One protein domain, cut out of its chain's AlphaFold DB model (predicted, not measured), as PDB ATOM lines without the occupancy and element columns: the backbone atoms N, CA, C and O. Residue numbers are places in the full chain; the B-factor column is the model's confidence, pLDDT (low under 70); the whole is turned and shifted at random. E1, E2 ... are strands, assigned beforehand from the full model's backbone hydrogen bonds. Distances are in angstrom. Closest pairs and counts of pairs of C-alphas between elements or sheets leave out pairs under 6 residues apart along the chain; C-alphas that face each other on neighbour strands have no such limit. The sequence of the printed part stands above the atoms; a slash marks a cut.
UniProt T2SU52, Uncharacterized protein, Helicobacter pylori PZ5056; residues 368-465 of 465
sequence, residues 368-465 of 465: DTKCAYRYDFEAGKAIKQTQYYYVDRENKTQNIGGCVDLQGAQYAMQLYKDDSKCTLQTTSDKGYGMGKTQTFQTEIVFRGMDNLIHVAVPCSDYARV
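What this domain is: This is residues 368 to 465 of the 465 residues of an uncharacterized protein of Helicobacter pylori PZ5056 (UniProt T2SU52). This is a long, thin, arched ribbon of strand hairpins set roughly end to end: the hairpin of E2 and E3 makes one end, the small hairpin of E5 and E6 the other, and E1, E4, E7 and E8 lie between. E2 is shared out along its length, its beginning between E1 and E4, its later part beside E3, and E4 passes the sheet on to E7 and E8. The printed part has 98 residues with eight named strands, E1 to E8 in order, and no named helix; the class is all strand. Six strands form a branched, strongly twisted antiparallel sheet, and E5 and E6 a separate antiparallel one. The whole is extended, with a radius of gyration of the C-alphas of 19.4 A and spans of 68 by 27 by 22 A.

How they stand to each other: Start with E1, residues 373 to 376, and E2, residues 381 to 391, an antiparallel hairpin in which N 374 and O 383 are 2.9 A apart, within hydrogen-bond range. On the other side of E2 you find E3, residues 397 to 405, with N 390 and O 398 2.9 A apart; E1, E2 and E3 are a meander, each strand the antiparallel neighbour of the one before. E3 bends by 64 degrees at residue 401. E4, residues 412 to 417, lies on the same side of E2 as E3, but beside residues 381 to 383, with N 382 and O 413 2.9 A apart. Next come E5, residues 425 to 428, and E6, residues 436 to 439, a hairpin with N 427 and O 437 2.8 A apart. E6 runs on into E7, residues 441 to 447, at 14 degrees. E7 is antiparallel to E4, with N 416 and O 445 2.9 A apart. On its other side is E8, residues 453 to 461, in a hairpin with E7, with N 444 and O 457 2.9 A apart; E8 bends by 62 degrees at residue 456. E3 and E5 are apart.

Where its parts are: Find C-alpha 373 at (0.810, 27.780, 15.787), where E1 begins. E2, the longest strand, runs 32.5 A from C-alpha 381 to C-alpha 391 at (-13.511, 19.413, 34.298). E3 is 20.5 A long, E4 16.4 A, E7 20.0 A and E8 20.7 A, the last ending at C-alpha 461 at (20.163, 35.115, 7.416). E1, E5 and E6 are shorter.

The domain as a whole: Look to Arg 393 and Gly 433 for the C-alphas farthest apart, 68.6 A. The printed part has no cut and no long link, and Val 465 is the chain's last residue. The mean pLDDT of the printed part is 78.7; it is under 70 at residues 419 to 421, 423 to 441 and 460 to 465.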
ATOM      1  N   ASP A 368      -8.617  27.095  22.231       91.38
ATOM      2  CA  ASP A 368      -7.827  27.578  21.098       91.38
ATOM      3  C   ASP A 368      -6.872  28.731  21.492       91.38
ATOM      4  O   ASP A 368      -6.080  29.178  20.662       91.38
ATOM      5  N   THR A 369      -6.910  29.247  22.729       89.75
ATOM      6  CA  THR A 369      -6.069  30.380  23.171       89.75
ATOM      7  C   THR A 369      -4.738  29.956  23.789       89.75
ATOM      8  O   THR A 369      -3.793  30.742  23.785       89.75
ATOM      9  N   LYS A 370      -4.629  28.720  24.301       92.44
ATOM     10  CA  LYS A 370      -3.424  28.243  25.016       92.44
ATOM     11  C   LYS A 370      -2.249  27.921  24.107       92.44
ATOM     12  O   LYS A 370      -1.104  28.032  24.534       92.44
ATOM     13  N   CYS A 371      -2.532  27.492  22.882       93.25
ATOM     14  CA  CYS A 371      -1.530  26.933  21.990       93.25
ATOM     15  C   CYS A 371      -1.132  27.912  20.886       93.25
ATOM     16  O   CYS A 371      -1.982  28.541  20.242       93.25
ATOM     17  N   ALA A 372       0.177  27.985  20.648       91.50
ATOM     18  CA  ALA A 372       0.763  28.659  19.500       91.50
ATOM     19  C   ALA A 372       0.354  27.974  18.178       91.50
ATOM     20  O   ALA A 372      -0.436  27.028  18.141       91.50
ATOM     21  N   TYR A 373       0.889  28.470  17.068       93.19
ATOM     22  CA  TYR A 373       0.810  27.780  15.787       93.19
ATOM     23  C   TYR A 373       2.023  26.854  15.639       93.19
ATOM     24  O   TYR A 373       3.144  27.272  15.930       93.19
ATOM     25  N   ARG A 374       1.821  25.620  15.161       94.69
ATOM     26  CA  ARG A 374       2.932  24.775  14.705       94.69
ATOM     27  C   ARG A 374       3.379  25.266  13.334       94.69
ATOM     28  O   ARG A 374       2.536  25.561  12.487       94.69
ATOM     29  N   TYR A 375       4.684  25.322  13.101       92.31
ATOM     30  CA  TYR A 375       5.232  25.668  11.793       92.31
ATOM     31  C   TYR A 375       5.692  24.420  11.051       92.31
ATOM     32  O   TYR A 375       6.423  23.586  11.580       92.31
ATOM     33  N   ASP A 376       5.232  24.314   9.814       89.94
ATOM     34  CA  ASP A 376       5.554  23.269   8.864       89.94
ATOM     35  C   ASP A 376       6.238  23.938   7.670       89.94
ATOM     36  O   ASP A 376       5.591  24.431   6.742       89.94
ATOM     37  N   PHE A 377       7.559  24.088   7.754       84.94
ATOM     38  CA  PHE A 377       8.322  24.846   6.760       84.94
ATOM     39  C   PHE A 377       8.458  24.104   5.424       84.94
ATOM     40  O   PHE A 377       8.620  24.760   4.397       84.94
ATOM     41  N   GLU A 378       8.320  22.774   5.418       85.88
ATOM     42  CA  GLU A 378       8.329  21.951   4.202       85.88
ATOM     43  C   GLU A 378       7.012  22.089   3.425       85.88
ATOM     44  O   GLU A 378       7.030  22.370   2.227       85.88
ATOM     45  N   ALA A 379       5.857  21.996   4.101       85.81
ATOM     46  CA  ALA A 379       4.552  22.274   3.488       85.81
ATOM     47  C   ALA A 379       4.257  23.783   3.321       85.81
ATOM     48  O   ALA A 379       3.260  24.168   2.699       85.81
ATOM     49  N   GLY A 380       5.087  24.648   3.912       87.62
ATOM     50  CA  GLY A 380       4.898  26.097   3.944       87.62
ATOM     51  C   GLY A 380       3.650  26.531   4.721       87.62
ATOM     52  O   GLY A 380       2.971  27.467   4.294       87.62
ATOM     53  N   LYS A 381       3.308  25.861   5.831       93.94
ATOM     54  CA  LYS A 381       2.093  26.126   6.624       93.94
ATOM     55  C   LYS A 381       2.385  26.538   8.064       93.94
ATOM     56  O   LYS A 381       3.244  25.972   8.728       93.94
ATOM     57  N   ALA A 382       1.599  27.481   8.568       95.38
ATOM     58  CA  ALA A 382       1.327  27.604   9.994       95.38
ATOM     59  C   ALA A 382       0.030  26.840  10.276       95.38
ATOM     60  O   ALA A 382      -0.960  27.033   9.572       95.38
ATOM     61  N   ILE A 383       0.025  25.965  11.276       95.88
ATOM     62  CA  ILE A 383      -1.114  25.106  11.618       95.88
ATOM     63  C   ILE A 383      -1.603  25.489  13.010       95.88
ATOM     64  O   ILE A 383      -0.818  25.548  13.960       95.88
ATOM     65  N   LYS A 384      -2.897  25.804  13.142       95.81
ATOM     66  CA  LYS A 384      -3.474  26.175  14.433       95.81
ATOM     67  C   LYS A 384      -3.533  24.954  15.339       95.81
ATOM     68  O   LYS A 384      -4.166  23.958  14.995       95.81
ATOM     69  N   GLN A 385      -2.921  25.067  16.511       95.38
ATOM     70  CA  GLN A 385      -3.055  24.078  17.569       95.38
ATOM     71  C   GLN A 385      -4.066  24.519  18.631       95.38
ATOM     72  O   GLN A 385      -4.354  25.710  18.784       95.38
ATOM     73  N   THR A 386      -4.558  23.551  19.397       94.81
ATOM     74  CA  THR A 386      -5.465  23.744  20.533       94.81
ATOM     75  C   THR A 386      -5.060  22.867  21.715       94.81
ATOM     76  O   THR A 386      -4.475  21.802  21.521       94.81
ATOM     77  N   GLN A 387      -5.432  23.269  22.933       95.25
ATOM     78  CA  GLN A 387      -5.391  22.396  24.106       95.25
ATOM     79  C   GLN A 387      -6.783  21.797  24.331       95.25
ATOM     80  O   GLN A 387      -7.772  22.532  24.360       95.25
ATOM     81  N   TYR A 388      -6.874  20.479  24.511       94.62
ATOM     82  CA  TYR A 388      -8.093  19.843  25.019       94.62
ATOM     83  C   TYR A 388      -8.011  19.682  26.537       94.62
ATOM     84  O   TYR A 388      -6.935  19.432  27.090       94.62
ATOM     85  N   TYR A 389      -9.149  19.828  27.211       92.75
ATOM     86  CA  TYR A 389      -9.275  19.655  28.657       92.75
ATOM     87  C   TYR A 389     -10.653  19.100  29.042       92.75
ATOM     88  O   TYR A 389     -11.596  19.138  28.255       92.75
ATOM     89  N   TYR A 390     -10.797  18.610  30.269       90.38
ATOM     90  CA  TYR A 390     -12.098  18.350  30.891       90.38
ATOM     91  C   TYR A 390     -12.146  18.962  32.294       90.38
ATOM     92  O   TYR A 390     -11.125  19.408  32.820       90.38
ATOM     93  N   VAL A 391     -13.336  19.025  32.891       88.44
ATOM     94  CA  VAL A 391     -13.511  19.413  34.298       88.44
ATOM     95  C   VAL A 391     -13.843  18.154  35.090       88.44
ATOM     96  O   VAL A 391     -14.757  17.412  34.725       88.44
ATOM     97  N   ASP A 392     -13.073  17.879  36.139       82.12
ATOM     98  CA  ASP A 392     -13.260  16.695  36.973       82.12
ATOM     99  C   ASP A 392     -14.368  16.868  38.035       82.12
ATOM    100  O   ASP A 392     -14.977  17.928  38.194       82.12
ATOM    101  N   ARG A 393     -14.639  15.798  38.794       77.62
ATOM    102  CA  ARG A 393     -15.663  15.795  39.859       77.62
ATOM    103  C   ARG A 393     -15.295  16.646  41.083       77.62
ATOM    104  O   ARG A 393     -16.108  16.764  41.993       77.62
ATOM    105  N   GLU A 394     -14.089  17.203  41.126       84.62
ATOM    106  CA  GLU A 394     -13.615  18.142  42.149       84.62
ATOM    107  C   GLU A 394     -13.614  19.587  41.612       84.62
ATOM    108  O   GLU A 394     -13.098  20.495  42.263       84.62
ATOM    109  N   ASN A 395     -14.241  19.795  40.443       85.56
ATOM    110  CA  ASN A 395     -14.361  21.054  39.715       85.56
ATOM    111  C   ASN A 395     -13.007  21.664  39.305       85.56
ATOM    112  O   ASN A 395     -12.864  22.885  39.225       85.56
ATOM    113  N   LYS A 396     -12.002  20.815  39.046       87.06
ATOM    114  CA  LYS A 396     -10.677  21.220  38.551       87.06
ATOM    115  C   LYS A 396     -10.562  20.945  37.055       87.06
ATOM    116  O   LYS A 396     -11.028  19.918  36.562       87.06
ATOM    117  N   THR A 397      -9.897  21.847  36.340       89.00
ATOM    118  CA  THR A 397      -9.528  21.652  34.932       89.00
ATOM    119  C   THR A 397      -8.371  20.662  34.821       89.00
ATOM    120  O   THR A 397      -7.314  20.887  35.407       89.00
ATOM    121  N   GLN A 398      -8.560  19.606  34.032       87.19
ATOM    122  CA  GLN A 398      -7.553  18.595  33.714       87.19
ATOM    123  C   GLN A 398      -7.243  18.645  32.212       87.19
ATOM    124  O   GLN A 398      -8.135  18.445  31.385       87.19
ATOM    125  N   ASN A 399      -5.990  18.928  31.849       89.81
ATOM    126  CA  ASN A 399      -5.547  18.959  30.451       89.81
ATOM    127  C   ASN A 399      -5.343  17.534  29.911       89.81
ATOM    128  O   ASN A 399      -4.830  16.663  30.613       89.81
ATOM    129  N   ILE A 400      -5.706  17.308  28.648       88.00
ATOM    130  CA  ILE A 400      -5.595  16.003  27.984       88.00
ATOM    131  C   ILE A 400      -4.437  16.068  26.991       88.00
ATOM    132  O   ILE A 400      -4.580  16.604  25.892       88.00
ATOM    133  N   GLY A 401      -3.277  15.550  27.396       85.56
ATOM    134  CA  GLY A 401      -2.041  15.697  26.625       85.56
ATOM    135  C   GLY A 401      -1.619  17.165  26.469       85.56
ATOM    136  O   GLY A 401      -2.036  18.033  27.240       85.56
ATOM    137  N   GLY A 402      -0.772  17.437  25.476       89.00
ATOM    138  CA  GLY A 402      -0.351  18.793  25.115       89.00
ATOM    139  C   GLY A 402      -1.196  19.422  24.003       89.00
ATOM    140  O   GLY A 402      -2.290  18.960  23.676       89.00
ATOM    141  N   CYS A 403      -0.641  20.463  23.383       93.31
ATOM    142  CA  CYS A 403      -1.197  21.086  22.186       93.31
ATOM    143  C   CYS A 403      -1.258  20.102  21.007       93.31
ATOM    144  O   CYS A 403      -0.270  19.434  20.703       93.31
ATOM    145  N   VAL A 404      -2.397  20.056  20.311       92.94
ATOM    146  CA  VAL A 404      -2.599  19.229  19.108       92.94
ATOM    147  C   VAL A 404      -3.106  20.060  17.932       92.94
ATOM    148  O   VAL A 404      -3.839  21.033  18.119       92.94
ATOM    149  N   ASP A 405      -2.717  19.668  16.720       94.25
ATOM    150  CA  ASP A 405      -3.101  20.321  15.464       94.25
ATOM    151  C   ASP A 405      -4.614  20.197  15.193       94.25
ATOM    152  O   ASP A 405      -5.195  19.115  15.306       94.25
ATOM    153  N   LEU A 406      -5.252  21.296  14.777       94.31
ATOM    154  CA  LEU A 406      -6.627  21.286  14.279       94.31
ATOM    155  C   LEU A 406      -6.673  20.822  12.814       94.31
ATOM    156  O   LEU A 406      -5.995  21.364  11.942       94.31
ATOM    157  N   GLN A 407      -7.524  19.839  12.531       92.12
ATOM    158  CA  GLN A 407      -7.704  19.248  11.207       92.12
ATOM    159  C   GLN A 407      -8.622  20.109  10.327       92.12
ATOM    160  O   GLN A 407      -9.745  20.437  10.717       92.12
ATOM    161  N   GLY A 408      -8.159  20.451   9.121       91.06
ATOM    162  CA  GLY A 408      -8.920  21.193   8.109       91.06
ATOM    163  C   GLY A 408      -8.139  22.368   7.514       91.06
ATOM    164  O   GLY A 408      -7.357  23.021   8.200       91.06
ATOM    165  N   ALA A 409      -8.356  22.660   6.228       90.00
ATOM    166  CA  ALA A 409      -7.615  23.702   5.506       90.00
ATOM    167  C   ALA A 409      -7.783  25.111   6.116       90.00
ATOM    168  O   ALA A 409      -6.866  25.924   6.056       90.00
ATOM    169  N   GLN A 410      -8.921  25.377   6.767       90.88
ATOM    170  CA  GLN A 410      -9.203  26.617   7.495       90.88
ATOM    171  C   GLN A 410      -8.298  26.854   8.721       90.88
ATOM    172  O   GLN A 410      -8.277  27.963   9.250       90.88
ATOM    173  N   TYR A 411      -7.556  25.834   9.162       94.88
ATOM    174  CA  TYR A 411      -6.595  25.904  10.265       94.88
ATOM    175  C   TYR A 411      -5.130  25.877   9.792       94.88
ATOM    176  O   TYR A 411      -4.232  25.899  10.630       94.88
ATOM    177  N   ALA A 412      -4.877  25.830   8.475       94.00
ATOM    178  CA  ALA A 412      -3.550  25.689   7.871       94.00
ATOM    179  C   ALA A 412      -3.214  26.883   6.952       94.00
ATOM    180  O   ALA A 412      -3.342  26.823   5.725       94.00
ATOM    181  N   MET A 413      -2.782  27.992   7.554       95.19
ATOM    182  CA  MET A 413      -2.495  29.251   6.863       95.19
ATOM    183  C   MET A 413      -1.152  29.189   6.126       95.19
ATOM    184  O   MET A 413      -0.206  28.537   6.566       95.19
ATOM    185  N   GLN A 414      -1.045  29.897   5.001       93.62
ATOM    186  CA  GLN A 414       0.174  29.935   4.192       93.62
ATOM    187  C   GLN A 414       1.275  30.778   4.858       93.62
ATOM    188  O   GLN A 414       1.069  31.964   5.121       93.62
ATOM    189  N   LEU A 415       2.457  30.184   5.052       88.75
ATOM    190  CA  LEU A 415       3.695  30.909   5.350       88.75
ATOM    191  C   LEU A 415       4.186  31.627   4.084       88.75
ATOM    192  O   LEU A 415       4.186  31.047   2.994       88.75
ATOM    193  N   TYR A 416       4.638  32.870   4.225       82.81
ATOM    194  CA  TYR A 416       5.270  33.645   3.157       82.81
ATOM    195  C   TYR A 416       6.427  34.497   3.698       82.81
ATOM    196  O   TYR A 416       6.512  34.766   4.894       82.81
ATOM    197  N   LYS A 417       7.346  34.897   2.811       81.50
ATOM    198  CA  LYS A 417       8.533  35.693   3.160       81.50
ATOM    199  C   LYS A 417       8.230  37.191   3.027       81.50
ATOM    200  O   LYS A 417       7.845  37.629   1.940       81.50
ATOM    201  N   ASP A 418       8.398  37.965   4.101       76.19
ATOM    202  CA  ASP A 418       8.311  39.435   4.093       76.19
ATOM    203  C   ASP A 418       9.697  40.071   4.271       76.19
ATOM    204  O   ASP A 418      10.148  40.433   5.357       76.19
ATOM    205  N   ASP A 419      10.366  40.246   3.137       67.00
ATOM    206  CA  ASP A 419      11.676  40.885   3.033       67.00
ATOM    207  C   ASP A 419      11.655  42.391   3.368       67.00
ATOM    208  O   ASP A 419      12.713  42.989   3.556       67.00
ATOM    209  N   SER A 420      10.474  43.025   3.447       65.94
ATOM    210  CA  SER A 420      10.352  44.476   3.662       65.94
ATOM    211  C   SER A 420      10.559  44.907   5.117       65.94
ATOM    212  O   SER A 420      10.784  46.090   5.385       65.94
ATOM    213  N   LYS A 421      10.480  43.959   6.061       69.75
ATOM    214  CA  LYS A 421      10.663  44.194   7.504       69.75
ATOM    215  C   LYS A 421      12.126  44.191   7.924       69.75
ATOM    216  O   LYS A 421      12.489  44.842   8.903       69.75
ATOM    217  N   CYS A 422      12.962  43.483   7.177       70.12
ATOM    218  CA  CYS A 422      14.335  43.215   7.560       70.12
ATOM    219  C   CYS A 422      15.321  44.228   6.980       70.12
ATOM    220  O   CYS A 422      15.111  44.834   5.927       70.12
ATOM    221  N   THR A 423      16.439  44.405   7.683       66.31
ATOM    222  CA  THR A 423      17.536  45.271   7.235       66.31
ATOM    223  C   THR A 423      18.737  44.437   6.825       66.31
ATOM    224  O   THR A 423      18.996  43.385   7.406       66.31
ATOM    225  N   LEU A 424      19.499  44.930   5.849       63.78
ATOM    226  CA  LEU A 424      20.798  44.353   5.514       63.78
ATOM    227  C   LEU A 424      21.749  44.434   6.714       63.78
ATOM    228  O   LEU A 424      22.095  45.533   7.166       63.78
ATOM    229  N   GLN A 425      22.206  43.276   7.194       57.75
ATOM    230  CA  GLN A 425      23.263  43.214   8.196       57.75
ATOM    231  C   GLN A 425      24.630  43.169   7.519       57.75
ATOM    232  O   GLN A 425      24.897  42.350   6.645       57.75
ATOM    233  N   THR A 426      25.518  44.064   7.946       59.44
ATOM    234  CA  THR A 426      26.932  44.046   7.568       59.44
ATOM    235  C   THR A 426      27.720  43.427   8.717       59.44
ATOM    236  O   THR A 426      28.050  44.120   9.676       59.44
ATOM    237  N   THR A 427      28.019  42.131   8.639       54.53
ATOM    238  CA  THR A 427      28.956  41.493   9.568       54.53
ATOM    239  C   THR A 427      30.383  41.737   9.078       54.53
ATOM    240  O   THR A 427      30.867  41.067   8.160       54.53
ATOM    241  N   SER A 428      31.062  42.704   9.695       46.00
ATOM    242  CA  SER A 428      32.526  42.732   9.740       46.00
ATOM    243  C   SER A 428      33.029  41.515  10.519       46.00
ATOM    244  O   SER A 428      32.510  41.246  11.599       46.00
ATOM    245  N   ASP A 429      34.011  40.808   9.960       47.53
ATOM    246  CA  ASP A 429      34.682  39.643  10.550       47.53
ATOM    247  C   ASP A 429      33.769  38.474  10.967       47.53
ATOM    248  O   ASP A 429      33.424  38.284  12.131       47.53
ATOM    249  N   LYS A 430      33.506  37.570  10.011       41.69
ATOM    250  CA  LYS A 430      33.170  36.158  10.305       41.69
ATOM    251  C   LYS A 430      34.441  35.276  10.378       41.69
ATOM    252  O   LYS A 430      34.395  34.091  10.063       41.69
ATOM    253  N   GLY A 431      35.570  35.863  10.797       38.62
ATOM    254  CA  GLY A 431      36.886  35.219  10.908       38.62
ATOM    255  C   GLY A 431      37.701  35.171   9.604       38.62
ATOM    256  O   GLY A 431      37.210  35.491   8.523       38.62
ATOM    257  N   TYR A 432      38.974  34.770   9.724       36.81
ATOM    258  CA  TYR A 432      39.911  34.525   8.610       36.81
ATOM    259  C   TYR A 432      40.103  35.677   7.593       36.81
ATOM    260  O   TYR A 432      40.419  35.439   6.433       36.81
ATOM    261  N   GLY A 433      39.959  36.939   8.019       41.12
ATOM    262  CA  GLY A 433      40.341  38.115   7.219       41.12
ATOM    263  C   GLY A 433      39.469  38.391   5.986       41.12
ATOM    264  O   GLY A 433      39.816  39.236   5.162       41.12
ATOM    265  N   MET A 434      38.324  37.716   5.853       37.53
ATOM    266  CA  MET A 434      37.438  37.755   4.677       37.53
ATOM    267  C   MET A 434      36.519  39.000   4.629       37.53
ATOM    268  O   MET A 434      35.355  38.920   4.235       37.53
ATOM    269  N   GLY A 435      37.051  40.165   5.012       51.47
ATOM    270  CA  GLY A 435      36.427  41.482   4.846       51.47
ATOM    271  C   GLY A 435      35.083  41.692   5.561       51.47
ATOM    272  O   GLY A 435      34.771  41.079   6.585       51.47
ATOM    273  N   LYS A 436      34.271  42.610   5.017       46.88
ATOM    274  CA  LYS A 436      32.895  42.858   5.473       46.88
ATOM    275  C   LYS A 436      31.915  42.027   4.651       46.88
ATOM    276  O   LYS A 436      31.692  42.310   3.477       46.88
ATOM    277  N   THR A 437      31.272  41.053   5.283       46.84
ATOM    278  CA  THR A 437      30.175  40.301   4.660       46.84
ATOM    279  C   THR A 437      28.857  41.051   4.850       46.84
ATOM    280  O   THR A 437      28.562  41.521   5.948       46.84
ATOM    281  N   GLN A 438      28.050  41.178   3.796       54.81
ATOM    282  CA  GLN A 438      26.667  41.642   3.916       54.81
ATOM    283  C   GLN A 438      25.749  40.428   3.783       54.81
ATOM    284  O   GLN A 438      25.767  39.773   2.742       54.81
ATOM    285  N   THR A 439      24.990  40.098   4.830       58.31
ATOM    286  CA  THR A 439      23.975  39.042   4.770       58.31
ATOM    287  C   THR A 439      22.583  39.645   4.678       58.31
ATOM    288  O   THR A 439      22.226  40.598   5.378       58.31
ATOM    289  N   PHE A 440      21.791  39.080   3.771       64.88
ATOM    290  CA  PHE A 440      20.375  39.380   3.687       64.88
ATOM    291  C   PHE A 440      19.614  38.646   4.780       64.88
ATOM    292  O   PHE A 440      19.934  37.496   5.078       64.88
ATOM    293  N   GLN A 441      18.595  39.294   5.336       67.12
ATOM    294  CA  GLN A 441      17.711  38.706   6.331       67.12
ATOM    295  C   GLN A 441      16.276  38.720   5.819       67.12
ATOM    296  O   GLN A 441      15.828  39.741   5.308       67.12
ATOM    297  N   THR A 442      15.568  37.605   5.969       72.19
ATOM    298  CA  THR A 442      14.142  37.478   5.632       72.19
ATOM    299  C   THR A 442      13.344  37.207   6.903       72.19
ATOM    300  O   THR A 442      13.876  36.620   7.849       72.19
ATOM    301  N   GLU A 443      12.078  37.615   6.927       81.88
ATOM    302  CA  GLU A 443      11.115  37.235   7.959       81.88
ATOM    303  C   GLU A 443      10.109  36.257   7.342       81.88
ATOM    304  O   GLU A 443       9.555  36.537   6.275       81.88
ATOM    305  N   ILE A 444       9.859  35.109   7.979       82.88
ATOM    306  CA  ILE A 444       8.720  34.263   7.607       82.88
ATOM    307  C   ILE A 444       7.529  34.686   8.455       82.88
ATOM    308  O   ILE A 444       7.567  34.609   9.684       82.88
ATOM    309  N   VAL A 445       6.450  35.062   7.781       90.19
ATOM    310  CA  VAL A 445       5.190  35.498   8.378       90.19
ATOM    311  C   VAL A 445       4.009  34.697   7.827       90.19
ATOM    312  O   VAL A 445       4.107  34.024   6.801       90.19
ATOM    313  N   PHE A 446       2.865  34.785   8.498       92.12
ATOM    314  CA  PHE A 446       1.578  34.306   7.992       92.12
ATOM    315  C   PHE A 446       0.449  35.232   8.438       92.12
ATOM    316  O   PHE A 446       0.588  36.012   9.380       92.12
ATOM    317  N   ARG A 447      -0.698  35.132   7.761       89.62
ATOM    318  CA  ARG A 447      -1.947  35.772   8.183       89.62
ATOM    319  C   ARG A 447      -2.733  34.779   9.036       89.62
ATOM    320  O   ARG A 447      -3.083  33.719   8.527       89.62
ATOM    321  N   GLY A 448      -2.949  35.090  10.311       88.12
ATOM    322  CA  GLY A 448      -3.617  34.212  11.276       88.12
ATOM    323  C   GLY A 448      -5.138  34.156  11.104       88.12
ATOM    324  O   GLY A 448      -5.720  34.909  10.322       88.12
ATOM    325  N   MET A 449      -5.797  33.281  11.871       86.25
ATOM    326  CA  MET A 449      -7.270  33.187  11.917       86.25
ATOM    327  C   MET A 449      -7.943  34.460  12.459       86.25
ATOM    328  O   MET A 449      -9.099  34.736  12.155       86.25
ATOM    329  N   ASP A 450      -7.204  35.244  13.241       86.75
ATOM    330  CA  ASP A 450      -7.554  36.582  13.730       86.75
ATOM    331  C   ASP A 450      -7.391  37.685  12.665       86.75
ATOM    332  O   ASP A 450      -7.626  38.861  12.942       86.75
ATOM    333  N   ASN A 451      -6.988  37.317  11.443       82.62
ATOM    334  CA  ASN A 451      -6.671  38.214  10.333       82.62
ATOM    335  C   ASN A 451      -5.497  39.184  10.614       82.62
ATOM    336  O   ASN A 451      -5.293  40.152   9.871       82.62
ATOM    337  N   LEU A 452      -4.690  38.922  11.647       84.12
ATOM    338  CA  LEU A 452      -3.450  39.647  11.930       84.12
ATOM    339  C   LEU A 452      -2.263  38.996  11.202       84.12
ATOM    340  O   LEU A 452      -2.356  37.868  10.718       84.12
ATOM    341  N   ILE A 453      -1.148  39.722  11.089       86.75
ATOM    342  CA  ILE A 453       0.115  39.168  10.579       86.75
ATOM    343  C   ILE A 453       0.946  38.711  11.777       86.75
ATOM    344  O   ILE A 453       1.217  39.504  12.676       86.75
ATOM    345  N   HIS A 454       1.350  37.444  11.763       88.69
ATOM    346  CA  HIS A 454       2.148  36.792  12.800       88.69
ATOM    347  C   HIS A 454       3.519  36.412  12.248       88.69
ATOM    348  O   HIS A 454       3.634  36.042  11.078       88.69
ATOM    349  N   VAL A 455       4.546  36.465  13.096       89.50
ATOM    350  CA  VAL A 455       5.923  36.084  12.751       89.50
ATOM    351  C   VAL A 455       6.157  34.623  13.135       89.50
ATOM    352  O   VAL A 455       6.029  34.255  14.300       89.50
ATOM    353  N   ALA A 456       6.512  33.796  12.152       87.44
ATOM    354  CA  ALA A 456       6.911  32.403  12.349       87.44
ATOM    355  C   ALA A 456       8.432  32.256  12.502       87.44
ATOM    356  O   ALA A 456       8.896  31.457  13.312       87.44
ATOM    357  N   VAL A 457       9.207  33.049  11.753       84.50
ATOM    358  CA  VAL A 457      10.666  33.163  11.898       84.50
ATOM    359  C   VAL A 457      11.042  34.641  11.771       84.50
ATOM    360  O   VAL A 457      10.764  35.213  10.717       84.50
ATOM    361  N   PRO A 458      11.658  35.271  12.792       82.19
ATOM    362  CA  PRO A 458      12.085  36.669  12.725       82.19
ATOM    363  C   PRO A 458      13.232  36.863  11.722       82.19
ATOM    364  O   PRO A 458      13.862  35.893  11.291       82.19
ATOM    365  N   CYS A 459      13.540  38.123  11.396       74.75
ATOM    366  CA  CYS A 459      14.627  38.509  10.488       74.75
ATOM    367  C   CYS A 459      15.933  37.728  10.719       74.75
ATOM    368  O   CYS A 459      16.664  37.962  11.682       74.75
ATOM    369  N   SER A 460      16.231  36.804   9.805       67.88
ATOM    370  CA  SER A 460      17.327  35.838   9.926       67.88
ATOM    371  C   SER A 460      18.005  35.580   8.579       67.88
ATOM    372  O   SER A 460      17.382  35.730   7.527       67.88
ATOM    373  N   ASP A 461      19.308  35.256   8.610       62.12
ATOM    374  CA  ASP A 461      20.163  35.115   7.416       62.12
ATOM    375  C   ASP A 461      19.492  34.219   6.354       62.12
ATOM    376  O   ASP A 461      19.306  33.026   6.579       62.12
ATOM    377  N   TYR A 462      19.211  34.755   5.162       56.22
ATOM    378  CA  TYR A 462      18.492  34.087   4.059       56.22
ATOM    379  C   TYR A 462      19.227  32.856   3.476       56.22
ATOM    380  O   TYR A 462      18.731  32.196   2.571       56.22
ATOM    381  N   ALA A 463      20.410  32.507   3.985       51.06
ATOM    382  CA  ALA A 463      21.098  31.240   3.713       51.06
ATOM    383  C   ALA A 463      20.781  30.127   4.741       51.06
ATOM    384  O   ALA A 463      21.216  28.994   4.562       51.06
ATOM    385  N   ARG A 464      20.046  30.448   5.813       46.03
ATOM    386  CA  ARG A 464      19.595  29.546   6.888       46.03
ATOM    387  C   ARG A 464      18.062  29.366   6.889       46.03
ATOM    388  O   ARG A 464      17.524  28.841   7.858       46.03
ATOM    389  N   VAL A 465      17.397  29.837   5.818       45.81
ATOM    390  CA  VAL A 465      15.937  29.944   5.586       45.81
ATOM    391  C   VAL A 465      15.609  29.794   4.089       45.81
ATOM    392  O   VAL A 465      14.458  29.440   3.751       45.81
TER     393      VAL A 465